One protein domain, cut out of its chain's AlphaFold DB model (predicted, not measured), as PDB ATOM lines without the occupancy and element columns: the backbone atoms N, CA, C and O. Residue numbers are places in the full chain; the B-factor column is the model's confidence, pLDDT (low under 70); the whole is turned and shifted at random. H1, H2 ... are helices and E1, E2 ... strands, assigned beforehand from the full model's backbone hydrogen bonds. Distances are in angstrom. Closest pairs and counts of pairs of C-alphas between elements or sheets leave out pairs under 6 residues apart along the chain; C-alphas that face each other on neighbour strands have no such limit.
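AT A GLANCE: This is residues 666 to 700 and 745 to 809 of the 1015 residues of a protein of Campylobacter jejuni (UniProt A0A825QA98). A small sheet of three parallel strands has H1 along one face, H3 packs crosswise on H1, and short H2 sits at H1's last residues. The 100 printed residues run E1 H1 E2 H2 E3 H3, order E2, E1, E3; the class is mixed, with 48 residues in named elements. It is compact, radius of gyration of the C-alphas 12.5 A, spanning 36 by 32 by 21 A.

IN THESE COORDINATES: E1, 666 to 669, begins at C-alpha (251.410, 221.005, 186.183). H1, 675 to 692, is 25.4 A long; E2 is 695 to 698, H2 764 to 768, E3 778 to 780. H3, 795 to 808, 20.3 A, ends at C-alpha (245.749, 202.691, 185.568).

HOW THE PARTS SIT: E1 pairs with E2 (N 667 and O 695, 2.8 A) and E3 (N 668 and O 779, 3.0 A). E1, H1, E2 form a strand-helix-strand unit, two parallel neighbours joined through a helix, its crossover right-handed. H1, on one face in two layers, helix over sheet, has a height over the sheet of 7.8 A. H1 touches H3 about perpendicular, 73 degrees, C-alphas of Leu 683 and Ile 802 closest, 6.1 A. Every helix O i to N i+4 pair is within hydrogen-bond range.

THE WHOLE: Residues 701 to 744 are cut out, leaving 8.8 A between C-alphas 700 and 745. The link E3 to H3 is long; no printed residue is under 70 in pLDDT.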
ATOM      1  N   TYR A 666     250.898 222.217 186.816       93.38
ATOM      2  CA  TYR A 666     251.410 221.005 186.183       93.38
ATOM      3  C   TYR A 666     252.487 220.335 187.041       93.38
ATOM      4  O   TYR A 666     253.336 221.011 187.620       93.38
ATOM      5  N   ILE A 667     252.486 219.004 187.062       97.12
ATOM      6  CA  ILE A 667     253.605 218.178 187.516       97.12
ATOM      7  C   ILE A 667     254.178 217.464 186.294       97.12
ATOM      8  O   ILE A 667     253.468 216.706 185.632       97.12
ATOM      9  N   ILE A 668     255.452 217.709 185.983       97.00
ATOM     10  CA  ILE A 668     256.099 217.154 184.788       97.00
ATOM     11  C   ILE A 668     257.210 216.180 185.174       97.00
ATOM     12  O   ILE A 668     258.159 216.553 185.859       97.00
ATOM     13  N   SER A 669     257.145 214.936 184.698       96.69
ATOM     14  CA  SER A 669     258.273 214.002 184.786       96.69
ATOM     15  C   SER A 669     259.215 214.187 183.590       96.69
ATOM     16  O   SER A 669     258.832 213.956 182.448       96.69
ATOM     17  N   SER A 670     260.454 214.615 183.848       93.88
ATOM     18  CA  SER A 670     261.476 214.906 182.821       93.88
ATOM     19  C   SER A 670     262.821 214.240 183.152       93.88
ATOM     20  O   SER A 670     263.896 214.817 182.980       93.88
ATOM     21  N   LYS A 671     262.764 213.027 183.712       90.06
ATOM     22  CA  LYS A 671     263.950 212.274 184.143       90.06
ATOM     23  C   LYS A 671     264.755 211.781 182.929       90.06
ATOM     24  O   LYS A 671     264.190 211.048 182.116       90.06
ATOM     25  N   PRO A 672     266.062 212.092 182.823       84.25
ATOM     26  CA  PRO A 672     266.920 211.621 181.729       84.25
ATOM     27  C   PRO A 672     267.567 210.239 181.989       84.25
ATOM     28  O   PRO A 672     268.387 209.768 181.202       84.25
ATOM     29  N   ASP A 673     267.201 209.569 183.085       83.69
ATOM     30  CA  ASP A 673     267.794 208.310 183.564       83.69
ATOM     31  C   ASP A 673     267.241 207.041 182.864       83.69
ATOM     32  O   ASP A 673     266.568 207.117 181.839       83.69
ATOM     33  N   GLY A 674     267.527 205.849 183.405       84.38
ATOM     34  CA  GLY A 674     266.968 204.571 182.932       84.38
ATOM     35  C   GLY A 674     265.519 204.308 183.377       84.38
ATOM     36  O   GLY A 674     264.949 205.058 184.176       84.38
ATOM     37  N   LEU A 675     264.944 203.193 182.899       88.56
ATOM     38  CA  LEU A 675     263.533 202.803 183.080       88.56
ATOM     39  C   LEU A 675     263.006 203.008 184.512       88.56
ATOM     40  O   LEU A 675     262.000 203.688 184.701       88.56
ATOM     41  N   GLY A 676     263.687 202.454 185.520       90.25
ATOM     42  CA  GLY A 676     263.197 202.466 186.904       90.25
ATOM     43  C   GLY A 676     262.970 203.873 187.468       90.25
ATOM     44  O   GLY A 676     261.928 204.141 188.057       90.25
ATOM     45  N   MET A 677     263.904 204.799 187.233       90.12
ATOM     46  CA  MET A 677     263.777 206.191 187.690       90.12
ATOM     47  C   MET A 677     262.679 206.949 186.944       90.12
ATOM     48  O   MET A 677     261.980 207.761 187.551       90.12
ATOM     49  N   ARG A 678     262.499 206.679 185.646       93.19
ATOM     50  CA  ARG A 678     261.442 207.313 184.849       93.19
ATOM     51  C   ARG A 678     260.062 206.862 185.296       93.19
ATOM     52  O   ARG A 678     259.230 207.711 185.591       93.19
ATOM     53  N   ILE A 679     259.834 205.553 185.420       95.88
ATOM     54  CA  ILE A 679     258.539 205.032 185.872       95.88
ATOM     55  C   ILE A 679     258.255 205.468 187.316       95.88
ATOM     56  O   ILE A 679     257.155 205.938 187.585       95.88
ATOM     57  N   ALA A 680     259.237 205.421 188.226       96.88
ATOM     58  CA  ALA A 680     259.059 205.932 189.589       96.88
ATOM     59  C   ALA A 680     258.691 207.426 189.600       96.88
ATOM     60  O   ALA A 680     257.765 207.830 190.300       96.88
ATOM     61  N   SER A 681     259.350 208.244 188.774       97.00
ATOM     62  CA  SER A 681     259.021 209.667 188.649       97.00
ATOM     63  C   SER A 681     257.653 209.929 188.017       97.00
ATOM     64  O   SER A 681     256.983 210.887 188.407       97.00
ATOM     65  N   ILE A 682     257.212 209.087 187.081       98.06
ATOM     66  CA  ILE A 682     255.852 209.134 186.532       98.06
ATOM     67  C   ILE A 682     254.837 208.816 187.634       98.06
ATOM     68  O   ILE A 682     253.910 209.592 187.836       98.06
ATOM     69  N   LEU A 683     255.047 207.747 188.408       98.38
ATOM     70  CA  LEU A 683     254.150 207.346 189.494       98.38
ATOM     71  C   LEU A 683     254.028 208.409 190.586       98.38
ATOM     72  O   LEU A 683     252.919 208.813 190.938       98.38
ATOM     73  N   VAL A 684     255.163 208.910 191.077       98.12
ATOM     74  CA  VAL A 684     255.191 210.006 192.053       98.12
ATOM     75  C   VAL A 684     254.552 211.260 191.460       98.12
ATOM     76  O   VAL A 684     253.755 211.918 192.121       98.12
ATOM     77  N   GLY A 685     254.832 211.574 190.195       98.12
ATOM     78  CA  GLY A 685     254.286 212.757 189.535       98.12
ATOM     79  C   GLY A 685     252.768 212.707 189.385       98.12
ATOM     80  O   GLY A 685     252.091 213.694 189.668       98.12
ATOM     81  N   MET A 686     252.221 211.551 189.008       98.56
ATOM     82  CA  MET A 686     250.779 211.317 188.934       98.56
ATOM     83  C   MET A 686     250.123 211.368 190.320       98.56
ATOM     84  O   MET A 686     249.044 211.945 190.455       98.56
ATOM     85  N   TYR A 687     250.777 210.830 191.357       98.31
ATOM     86  CA  TYR A 687     250.301 210.916 192.741       98.31
ATOM     87  C   TYR A 687     250.212 212.371 193.213       98.31
ATOM     88  O   TYR A 687     249.159 212.812 193.675       98.31
ATOM     89  N   LEU A 688     251.284 213.144 193.020       97.75
ATOM     90  CA  LEU A 688     251.317 214.565 193.364       97.75
ATOM     91  C   LEU A 688     250.266 215.346 192.569       97.75
ATOM     92  O   LEU A 688     249.511 216.123 193.149       97.75
ATOM     93  N   ALA A 689     250.147 215.088 191.262       97.44
ATOM     94  CA  ALA A 689     249.150 215.743 190.424       97.44
ATOM     95  C   ALA A 689     247.717 215.475 190.911       97.44
ATOM     96  O   ALA A 689     246.899 216.395 190.954       97.44
ATOM     97  N   LYS A 690     247.424 214.242 191.342       96.25
ATOM     98  CA  LYS A 690     246.136 213.870 191.939       96.25
ATOM     99  C   LYS A 690     245.894 214.612 193.258       96.25
ATOM    100  O   LYS A 690     244.858 215.259 193.387       96.25
ATOM    101  N   LYS A 691     246.840 214.570 194.206       95.81
ATOM    102  CA  LYS A 691     246.700 215.204 195.536       95.81
ATOM    103  C   LYS A 691     246.591 216.730 195.459       95.81
ATOM    104  O   LYS A 691     245.814 217.330 196.192       95.81
ATOM    105  N   MET A 692     247.311 217.356 194.531       95.25
ATOM    106  CA  MET A 692     247.364 218.814 194.378       95.25
ATOM    107  C   MET A 692     246.270 219.375 193.448       95.25
ATOM    108  O   MET A 692     246.106 220.594 193.353       95.25
ATOM    109  N   ASN A 693     245.513 218.509 192.756       94.69
ATOM    110  CA  ASN A 693     244.622 218.861 191.643       94.69
ATOM    111  C   ASN A 693     245.356 219.625 190.521       94.69
ATOM    112  O   ASN A 693     244.960 220.719 190.102       94.69
ATOM    113  N   PHE A 694     246.476 219.057 190.074       95.62
ATOM    114  CA  PHE A 694     247.306 219.539 188.969       95.62
ATOM    115  C   PHE A 694     247.124 218.630 187.745       95.62
ATOM    116  O   PHE A 694     246.551 217.536 187.819       95.62
ATOM    117  N   GLU A 695     247.567 219.102 186.584       95.44
ATOM    118  CA  GLU A 695     247.773 218.228 185.432       95.44
ATOM    119  C   GLU A 695     249.088 217.470 185.575       95.44
ATOM    120  O   GLU A 695     250.025 217.934 186.226       95.44
ATOM    121  N   PHE A 696     249.154 216.300 184.955       96.62
ATOM    122  CA  PHE A 696     250.375 215.517 184.856       96.62
ATOM    123  C   PHE A 696     250.850 215.509 183.406       96.62
ATOM    124  O   PHE A 696     250.035 215.467 182.488       96.62
ATOM    125  N   GLY A 697     252.161 215.511 183.202       96.06
ATOM    126  CA  GLY A 697     252.746 215.187 181.912       96.06
ATOM    127  C   GLY A 697     254.139 214.595 182.055       96.06
ATOM    128  O   GLY A 697     254.757 214.675 183.118       96.06
ATOM    129  N   PHE A 698     254.653 213.991 180.993       96.06
ATOM    130  CA  PHE A 698     255.994 213.420 180.998       96.06
ATOM    131  C   PHE A 698     256.703 213.580 179.655       96.06
ATOM    132  O   PHE A 698     256.068 213.677 178.605       96.06
ATOM    133  N   LEU A 699     258.032 213.584 179.710       93.62
ATOM    134  CA  LEU A 699     258.906 213.495 178.548       93.62
ATOM    135  C   LEU A 699     259.509 212.091 178.470       93.62
ATOM    136  O   LEU A 699     259.779 211.445 179.487       93.62
ATOM    137  N   TRP A 700     259.792 211.643 177.251       90.25
ATOM    138  CA  TRP A 700     260.459 210.374 176.990       90.25
ATOM    139  C   TRP A 700     261.582 210.587 175.983       90.25
ATOM    140  O   TRP A 700     261.351 211.067 174.878       90.25
ATOM    141  N   PRO A 745     255.823 217.334 174.296       79.88
ATOM    142  CA  PRO A 745     256.979 217.649 173.465       79.88
ATOM    143  C   PRO A 745     258.061 218.341 174.306       79.88
ATOM    144  O   PRO A 745     257.762 219.085 175.239       79.88
ATOM    145  N   SER A 746     259.329 218.145 173.953       78.00
ATOM    146  CA  SER A 746     260.460 218.670 174.732       78.00
ATOM    147  C   SER A 746     260.709 220.176 174.576       78.00
ATOM    148  O   SER A 746     261.536 220.741 175.288       78.00
ATOM    149  N   GLU A 747     260.045 220.850 173.635       75.75
ATOM    150  CA  GLU A 747     260.264 222.277 173.381       75.75
ATOM    151  C   GLU A 747     259.796 223.140 174.569       75.75
ATOM    152  O   GLU A 747     258.639 223.102 174.980       75.75
ATOM    153  N   GLY A 748     260.713 223.937 175.129       76.12
ATOM    154  CA  GLY A 748     260.440 224.786 176.296       76.12
ATOM    155  C   GLY A 748     260.511 224.068 177.649       76.12
ATOM    156  O   GLY A 748     260.260 224.703 178.674       76.12
ATOM    157  N   LEU A 749     260.878 222.782 177.667       87.94
ATOM    158  CA  LEU A 749     261.078 221.977 178.875       87.94
ATOM    159  C   LEU A 749     262.557 221.594 179.041       87.94
ATOM    160  O   LEU A 749     263.323 221.536 178.081       87.94
ATOM    161  N   GLU A 750     262.965 221.364 180.286       88.44
ATOM    162  CA  GLU A 750     264.337 221.032 180.683       88.44
ATOM    163  C   GLU A 750     264.373 219.619 181.281       88.44
ATOM    164  O   GLU A 750     263.390 219.157 181.872       88.44
ATOM    165  N   TYR A 751     265.515 218.938 181.166       89.06
ATOM    166  CA  TYR A 751     265.757 217.716 181.932       89.06
ATOM    167  C   TYR A 751     265.909 218.048 183.406       89.06
ATOM    168  O   TYR A 751     266.610 218.990 183.779       89.06
ATOM    169  N   SER A 752     265.229 217.275 184.247       91.19
ATOM    170  CA  SER A 752     265.226 217.516 185.681       91.19
ATOM    171  C   SER A 752     265.108 216.214 186.451       91.19
ATOM    172  O   SER A 752     264.278 215.354 186.159       91.19
ATOM    173  N   HIS A 753     265.919 216.101 187.501       90.56
ATOM    174  CA  HIS A 753     265.791 215.034 188.485       90.56
ATOM    175  C   HIS A 753     264.733 215.333 189.563       90.56
ATOM    176  O   HIS A 753     264.592 214.526 190.479       90.56
ATOM    177  N   GLY A 754     264.027 216.470 189.487       93.38
ATOM    178  CA  GLY A 754     263.029 216.860 190.486       93.38
ATOM    179  C   GLY A 754     263.648 217.218 191.836       93.38
ATOM    180  O   GLY A 754     263.082 216.924 192.882       93.38
ATOM    181  N   ASN A 755     264.849 217.801 191.852       93.94
ATOM    182  CA  ASN A 755     265.523 218.139 193.110       93.94
ATOM    183  C   ASN A 755     264.873 219.341 193.815       93.94
ATOM    184  O   ASN A 755     264.887 219.399 195.040       93.94
ATOM    185  N   ALA A 756     264.297 220.283 193.061       94.50
ATOM    186  CA  ALA A 756     263.721 221.509 193.611       94.50
ATOM    187  C   ALA A 756     262.450 221.257 194.439       94.50
ATOM    188  O   ALA A 756     262.301 221.851 195.506       94.50
ATOM    189  N   ILE A 757     261.566 220.359 193.983       94.31
ATOM    190  CA  ILE A 757     260.303 220.057 194.678       94.31
ATOM    191  C   ILE A 757     260.533 219.418 196.057       94.31
ATOM    192  O   ILE A 757     259.786 219.693 196.990       94.31
ATOM    193  N   ARG A 758     261.608 218.631 196.199       93.31
ATOM    194  CA  ARG A 758     261.958 217.871 197.413       93.31
ATOM    195  C   ARG A 758     263.120 218.459 198.215       93.31
ATOM    196  O   ARG A 758     263.725 217.753 199.020       93.31
ATOM    197  N   LYS A 759     263.520 219.697 197.913       91.56
ATOM    198  CA  LYS A 759     264.706 220.317 198.519       91.56
ATOM    199  C   LYS A 759     264.566 220.433 200.039       91.56
ATOM    200  O   LYS A 759     265.519 220.151 200.757       91.56
ATOM    201  N   ASP A 760     263.380 220.827 200.485       90.25
ATOM    202  CA  ASP A 760     263.031 221.025 201.887       90.25
ATOM    203  C   ASP A 760     261.805 220.170 202.216       90.25
ATOM    204  O   ASP A 760     261.016 219.854 201.319       90.25
ATOM    205  N   ARG A 761     261.630 219.820 203.494       90.12
ATOM    206  CA  ARG A 761     260.406 219.158 203.954       90.12
ATOM    207  C   ARG A 761     259.252 220.169 203.935       90.12
ATOM    208  O   ARG A 761     259.425 221.280 204.431       90.12
ATOM    209  N   ARG A 762     258.136 219.835 203.279       91.88
ATOM    210  CA  ARG A 762     257.038 220.775 202.950       91.88
ATOM    211  C   ARG A 762     255.664 220.135 203.147       91.88
ATOM    212  O   ARG A 762     255.576 218.919 203.271       91.88
ATOM    213  N   THR A 763     254.599 220.933 203.119       95.12
ATOM    214  CA  THR A 763     253.207 220.446 203.093       95.12
ATOM    215  C   THR A 763     252.621 220.482 201.681       95.12
ATOM    216  O   THR A 763     253.131 221.199 200.809       95.12
ATOM    217  N   PHE A 764     251.519 219.769 201.434       95.12
ATOM    218  CA  PHE A 764     250.798 219.899 200.160       95.12
ATOM    219  C   PHE A 764     250.281 221.323 199.912       95.12
ATOM    220  O   PHE A 764     250.291 221.780 198.769       95.12
ATOM    221  N   GLU A 765     249.872 222.041 200.961       94.50
ATOM    222  CA  GLU A 765     249.403 223.429 200.863       94.50
ATOM    223  C   GLU A 765     250.482 224.351 200.278       94.50
ATOM    224  O   GLU A 765     250.215 225.081 199.321       94.50
ATOM    225  N   TYR A 766     251.723 224.229 200.760       94.12
ATOM    226  CA  TYR A 766     252.864 224.981 200.234       94.12
ATOM    227  C   TYR A 766     253.099 224.714 198.740       94.12
ATOM    228  O   TYR A 766     253.358 225.636 197.968       94.12
ATOM    229  N   LEU A 767     253.008 223.446 198.317       94.19
ATOM    230  CA  LEU A 767     253.276 223.044 196.932       94.19
ATOM    231  C   LEU A 767     252.191 223.507 195.948       94.19
ATOM    232  O   LEU A 767     252.465 223.611 194.749       94.19
ATOM    233  N   VAL A 768     250.967 223.739 196.433       94.38
ATOM    234  CA  VAL A 768     249.815 224.183 195.632       94.38
ATOM    235  C   VAL A 768     249.816 225.697 195.407       94.38
ATOM    236  O   VAL A 768     249.224 226.160 194.428       94.38
ATOM    237  N   ASP A 769     250.484 226.456 196.272       91.81
ATOM    238  CA  ASP A 769     250.631 227.901 196.141       91.81
ATOM    239  C   ASP A 769     251.528 228.272 194.945       91.81
ATOM    240  O   ASP A 769     252.676 227.836 194.826       91.81
ATOM    241  N   GLN A 770     250.979 229.091 194.042       86.88
ATOM    242  CA  GLN A 770     251.622 229.486 192.791       86.88
ATOM    243  C   GLN A 770     252.866 230.351 193.006       86.88
ATOM    244  O   GLN A 770     253.761 230.319 192.161       86.88
ATOM    245  N   GLU A 771     252.952 231.089 194.118       89.00
ATOM    246  CA  GLU A 771     254.132 231.902 194.436       89.00
ATOM    247  C   GLU A 771     255.375 231.039 194.699       89.00
ATOM    248  O   GLU A 771     256.504 231.496 194.510       89.00
ATOM    249  N   ASN A 772     255.174 229.770 195.066       91.94
ATOM    250  CA  ASN A 772     256.247 228.844 195.414       91.94
ATOM    251  C   ASN A 772     256.726 227.977 194.246       91.94
ATOM    252  O   ASN A 772     257.694 227.235 194.415       91.94
ATOM    253  N   PHE A 773     256.067 228.014 193.084       92.19
ATOM    254  CA  PHE A 773     256.379 227.088 191.994       92.19
ATOM    255  C   PHE A 773     257.824 227.224 191.490       92.19
ATOM    256  O   PHE A 773     258.349 228.321 191.308       92.19
ATOM    257  N   GLU A 774     258.447 226.087 191.157       93.06
ATOM    258  CA  GLU A 774     259.760 226.059 190.498       93.06
ATOM    259  C   GLU A 774     259.726 226.744 189.121       93.06
ATOM    260  O   GLU A 774     260.680 227.419 188.721       93.06
ATOM    261  N   LYS A 775     258.630 226.559 188.379       90.19
ATOM    262  CA  LYS A 775     258.361 227.183 187.081       90.19
ATOM    263  C   LYS A 775     256.955 227.775 187.087       90.19
ATOM    264  O   LYS A 775     256.067 227.272 187.753       90.19
ATOM    265  N   GLU A 776     256.692 228.765 186.243       84.56
ATOM    266  CA  GLU A 776     255.374 229.436 186.165       84.56
ATOM    267  C   GLU A 776     254.193 228.490 185.871       84.56
ATOM    268  O   GLU A 776     253.028 228.784 186.154       84.56
ATOM    269  N   TRP A 777     254.478 227.327 185.287       88.00
ATOM    270  CA  TRP A 777     253.489 226.284 185.048       88.00
ATOM    271  C   TRP A 777     253.358 225.275 186.204       88.00
ATOM    272  O   TRP A 777     252.304 224.644 186.285       88.00
ATOM    273  N   GLY A 778     254.351 225.129 187.092       92.50
ATOM    274  CA  GLY A 778     254.354 224.154 188.191       92.50
ATOM    275  C   GLY A 778     255.738 223.583 188.534       92.50
ATOM    276  O   GLY A 778     256.715 224.326 188.639       92.50
ATOM    277  N   TRP A 779     255.813 222.261 188.733       95.75
ATOM    278  CA  TRP A 779     256.985 221.566 189.285       95.75
ATOM    279  C   TRP A 779     257.465 220.394 188.426       95.75
ATOM    280  O   TRP A 779     256.660 219.680 187.821       95.75
ATOM    281  N   TYR A 780     258.770 220.115 188.459       97.00
ATOM    282  CA  TYR A 780     259.277 218.826 187.990       97.00
ATOM    283  C   TYR A 780     259.127 217.729 189.054       97.00
ATOM    284  O   TYR A 780     259.417 217.935 190.232       97.00
ATOM    285  N   SER A 781     258.709 216.541 188.617       97.06
ATOM    286  CA  SER A 781     258.567 215.343 189.452       97.06
ATOM    287  C   SER A 781     259.919 214.703 189.798       97.06
ATOM    288  O   SER A 781     260.909 214.860 189.084       97.06
ATOM    289  N   THR A 782     259.934 213.907 190.867       95.38
ATOM    290  CA  THR A 782     261.084 213.157 191.397       95.38
ATOM    291  C   THR A 782     260.765 211.662 191.489       95.38
ATOM    292  O   THR A 782     259.604 211.286 191.504       95.38
ATOM    293  N   ASP A 783     261.777 210.799 191.567       93.50
ATOM    294  CA  ASP A 783     261.655 209.348 191.798       93.50
ATOM    295  C   ASP A 783     261.609 208.960 193.291       93.50
ATOM    296  O   ASP A 783     261.500 207.784 193.632       93.50
ATOM    297  N   ILE A 784     261.709 209.943 194.189       94.06
ATOM    298  CA  ILE A 784     261.730 209.742 195.643       94.06
ATOM    299  C   ILE A 784     260.311 209.773 196.215       94.06
ATOM    300  O   ILE A 784     259.555 210.709 195.947       94.06
ATOM    301  N   LEU A 785     259.986 208.785 197.053       94.44
ATOM    302  CA  LEU A 785     258.668 208.631 197.666       94.44
ATOM    303  C   LEU A 785     258.275 209.885 198.486       94.44
ATOM    304  O   LEU A 785     259.088 210.347 199.294       94.44
ATOM    305  N   PRO A 786     257.076 210.462 198.270       96.00
ATOM    306  CA  PRO A 786     256.636 211.705 198.907       96.00
ATOM    307  C   PRO A 786     256.682 211.736 200.437       96.00
ATOM    308  O   PRO A 786     257.091 212.751 200.988       96.00
ATOM    309  N   ASN A 787     256.354 210.645 201.131       95.00
ATOM    310  CA  ASN A 787     256.366 210.573 202.604       95.00
ATOM    311  C   ASN A 787     257.717 210.959 203.243       95.00
ATOM    312  O   ASN A 787     257.773 211.394 204.391       95.00
ATOM    313  N   LEU A 788     258.823 210.808 202.506       94.06
ATOM    314  CA  LEU A 788     260.162 211.144 202.989       94.06
ATOM    315  C   LEU A 788     260.421 212.657 203.043       94.06
ATOM    316  O   LEU A 788     261.359 213.089 203.712       94.06
ATOM    317  N   TRP A 789     259.637 213.461 202.321       95.62
ATOM    318  CA  TRP A 789     259.873 214.899 202.160       95.62
ATOM    319  C   TRP A 789     258.597 215.760 202.184       95.62
ATOM    320  O   TRP A 789     258.696 216.985 202.170       95.62
ATOM    321  N   ILE A 790     257.415 215.155 202.299       96.25
ATOM    322  CA  ILE A 790     256.139 215.829 202.547       96.25
ATOM    323  C   ILE A 790     255.669 215.489 203.966       96.25
ATOM    324  O   ILE A 790     255.609 214.318 204.335       96.25
ATOM    325  N   GLU A 791     255.395 216.502 204.787       93.69
ATOM    326  CA  GLU A 791     255.059 216.339 206.212       93.69
ATOM    327  C   GLU A 791     253.706 215.661 206.432       93.69
ATOM    328  O   GLU A 791     253.581 214.789 207.287       93.69
ATOM    329  N   ASP A 792     252.718 216.029 205.625       92.75
ATOM    330  CA  ASP A 792     251.333 215.563 205.648       92.75
ATOM    331  C   ASP A 792     251.094 214.372 204.698       92.75
ATOM    332  O   ASP A 792     250.004 214.194 204.158       92.75
ATOM    333  N   CYS A 793     252.120 213.538 204.483       95.25
ATOM    334  CA  CYS A 793     252.059 212.349 203.633       95.25
ATOM    335  C   CYS A 793     252.423 211.080 204.421       95.25
ATOM    336  O   CYS A 793     253.573 210.879 204.815       95.25
ATOM    337  N   GLU A 794     251.438 210.206 204.634       95.56
ATOM    338  CA  GLU A 794     251.612 208.922 205.319       95.56
ATOM    339  C   GLU A 794     252.140 207.846 204.347       95.56
ATOM    340  O   GLU A 794     251.734 207.792 203.183       95.56
ATOM    341  N   GLU A 795     253.084 207.007 204.795       95.88
ATOM    342  CA  GLU A 795     253.788 206.056 203.920       95.88
ATOM    343  C   GLU A 795     252.853 205.000 203.327       95.88
ATOM    344  O   GLU A 795     252.917 204.728 202.125       95.88
ATOM    345  N   SER A 796     251.996 204.398 204.156       95.75
ATOM    346  CA  SER A 796     251.145 203.287 203.736       95.75
ATOM    347  C   SER A 796     250.060 203.739 202.754       95.75
ATOM    348  O   SER A 796     249.875 203.103 201.714       95.75
ATOM    349  N   GLU A 797     249.427 204.890 203.005       96.12
ATOM    350  CA  GLU A 797     248.480 205.535 202.093       96.12
ATOM    351  C   GLU A 797     249.161 205.925 200.775       96.12
ATOM    352  O   GLU A 797     248.644 205.632 199.694       96.12
ATOM    353  N   CYS A 798     250.348 206.542 200.842       97.06
ATOM    354  CA  CYS A 798     251.103 206.952 199.659       97.06
ATOM    355  C   CYS A 798     251.438 205.760 198.753       97.06
ATOM    356  O   CYS A 798     251.187 205.811 197.546       97.06
ATOM    357  N   LEU A 799     251.957 204.669 199.324       97.75
ATOM    358  CA  LEU A 799     252.280 203.455 198.571       97.75
ATOM    359  C   LEU A 799     251.031 202.795 197.988       97.75
ATOM    360  O   LEU A 799     251.054 202.380 196.827       97.75
ATOM    361  N   HIS A 800     249.935 202.734 198.747       97.75
ATOM    362  CA  HIS A 800     248.677 202.178 198.260       97.75
ATOM    363  C   HIS A 800     248.124 202.972 197.067       97.75
ATOM    364  O   HIS A 800     247.750 202.392 196.046       97.75
ATOM    365  N   GLU A 801     248.122 204.303 197.138       97.88
ATOM    366  CA  GLU A 801     247.670 205.137 196.023       97.88
ATOM    367  C   GLU A 801     248.597 205.069 194.807       97.88
ATOM    368  O   GLU A 801     248.115 205.047 193.673       97.88
ATOM    369  N   ILE A 802     249.913 205.000 195.014       98.06
ATOM    370  CA  ILE A 802     250.877 204.813 193.923       98.06
ATOM    371  C   ILE A 802     250.655 203.469 193.217       98.06
ATOM    372  O   ILE A 802     250.679 203.421 191.986       98.06
ATOM    373  N   GLN A 803     250.383 202.394 193.961       97.88
ATOM    374  CA  GLN A 803     250.016 201.107 193.371       97.88
ATOM    375  C   GLN A 803     248.753 201.235 192.514       97.88
ATOM    376  O   GLN A 803     248.741 200.767 191.375       97.88
ATOM    377  N   GLN A 804     247.700 201.881 193.028       98.06
ATOM    378  CA  GLN A 804     246.474 202.105 192.259       98.06
ATOM    379  C   GLN A 804     246.772 202.867 190.962       98.06
ATOM    380  O   GLN A 804     246.323 202.455 189.896       98.06
ATOM    381  N   ILE A 805     247.588 203.923 191.024       98.25
ATOM    382  CA  ILE A 805     248.024 204.683 189.843       98.25
ATOM    383  C   ILE A 805     248.774 203.791 188.852       98.25
ATOM    384  O   ILE A 805     248.504 203.850 187.659       98.25
ATOM    385  N   TYR A 806     249.681 202.930 189.314       98.12
ATOM    386  CA  TYR A 806     250.401 202.021 188.422       98.12
ATOM    387  C   TYR A 806     249.449 201.113 187.629       98.12
ATOM    388  O   TYR A 806     249.659 200.897 186.437       98.12
ATOM    389  N   THR A 807     248.363 200.641 188.253       96.19
ATOM    390  CA  THR A 807     247.360 199.803 187.571       96.19
ATOM    391  C   THR A 807     246.516 200.547 186.533       96.19
ATOM    392  O   THR A 807     245.907 199.897 185.685       96.19
ATOM    393  N   THR A 808     246.480 201.886 186.561       96.25
ATOM    394  CA  THR A 808     245.749 202.691 185.568       96.25
ATOM    395  C   THR A 808     246.610 203.117 184.381       96.25
ATOM    396  O   THR A 808     246.066 203.621 183.395       96.25
ATOM    397  N   ILE A 809     247.931 202.904 184.428       97.31
ATOM    398  CA  ILE A 809     248.812 203.196 183.295       97.31
ATOM    399  C   ILE A 809     248.450 202.271 182.129       97.31
ATOM    400  O   ILE A 809     248.563 201.047 182.209       97.31
TER     401      ILE A 809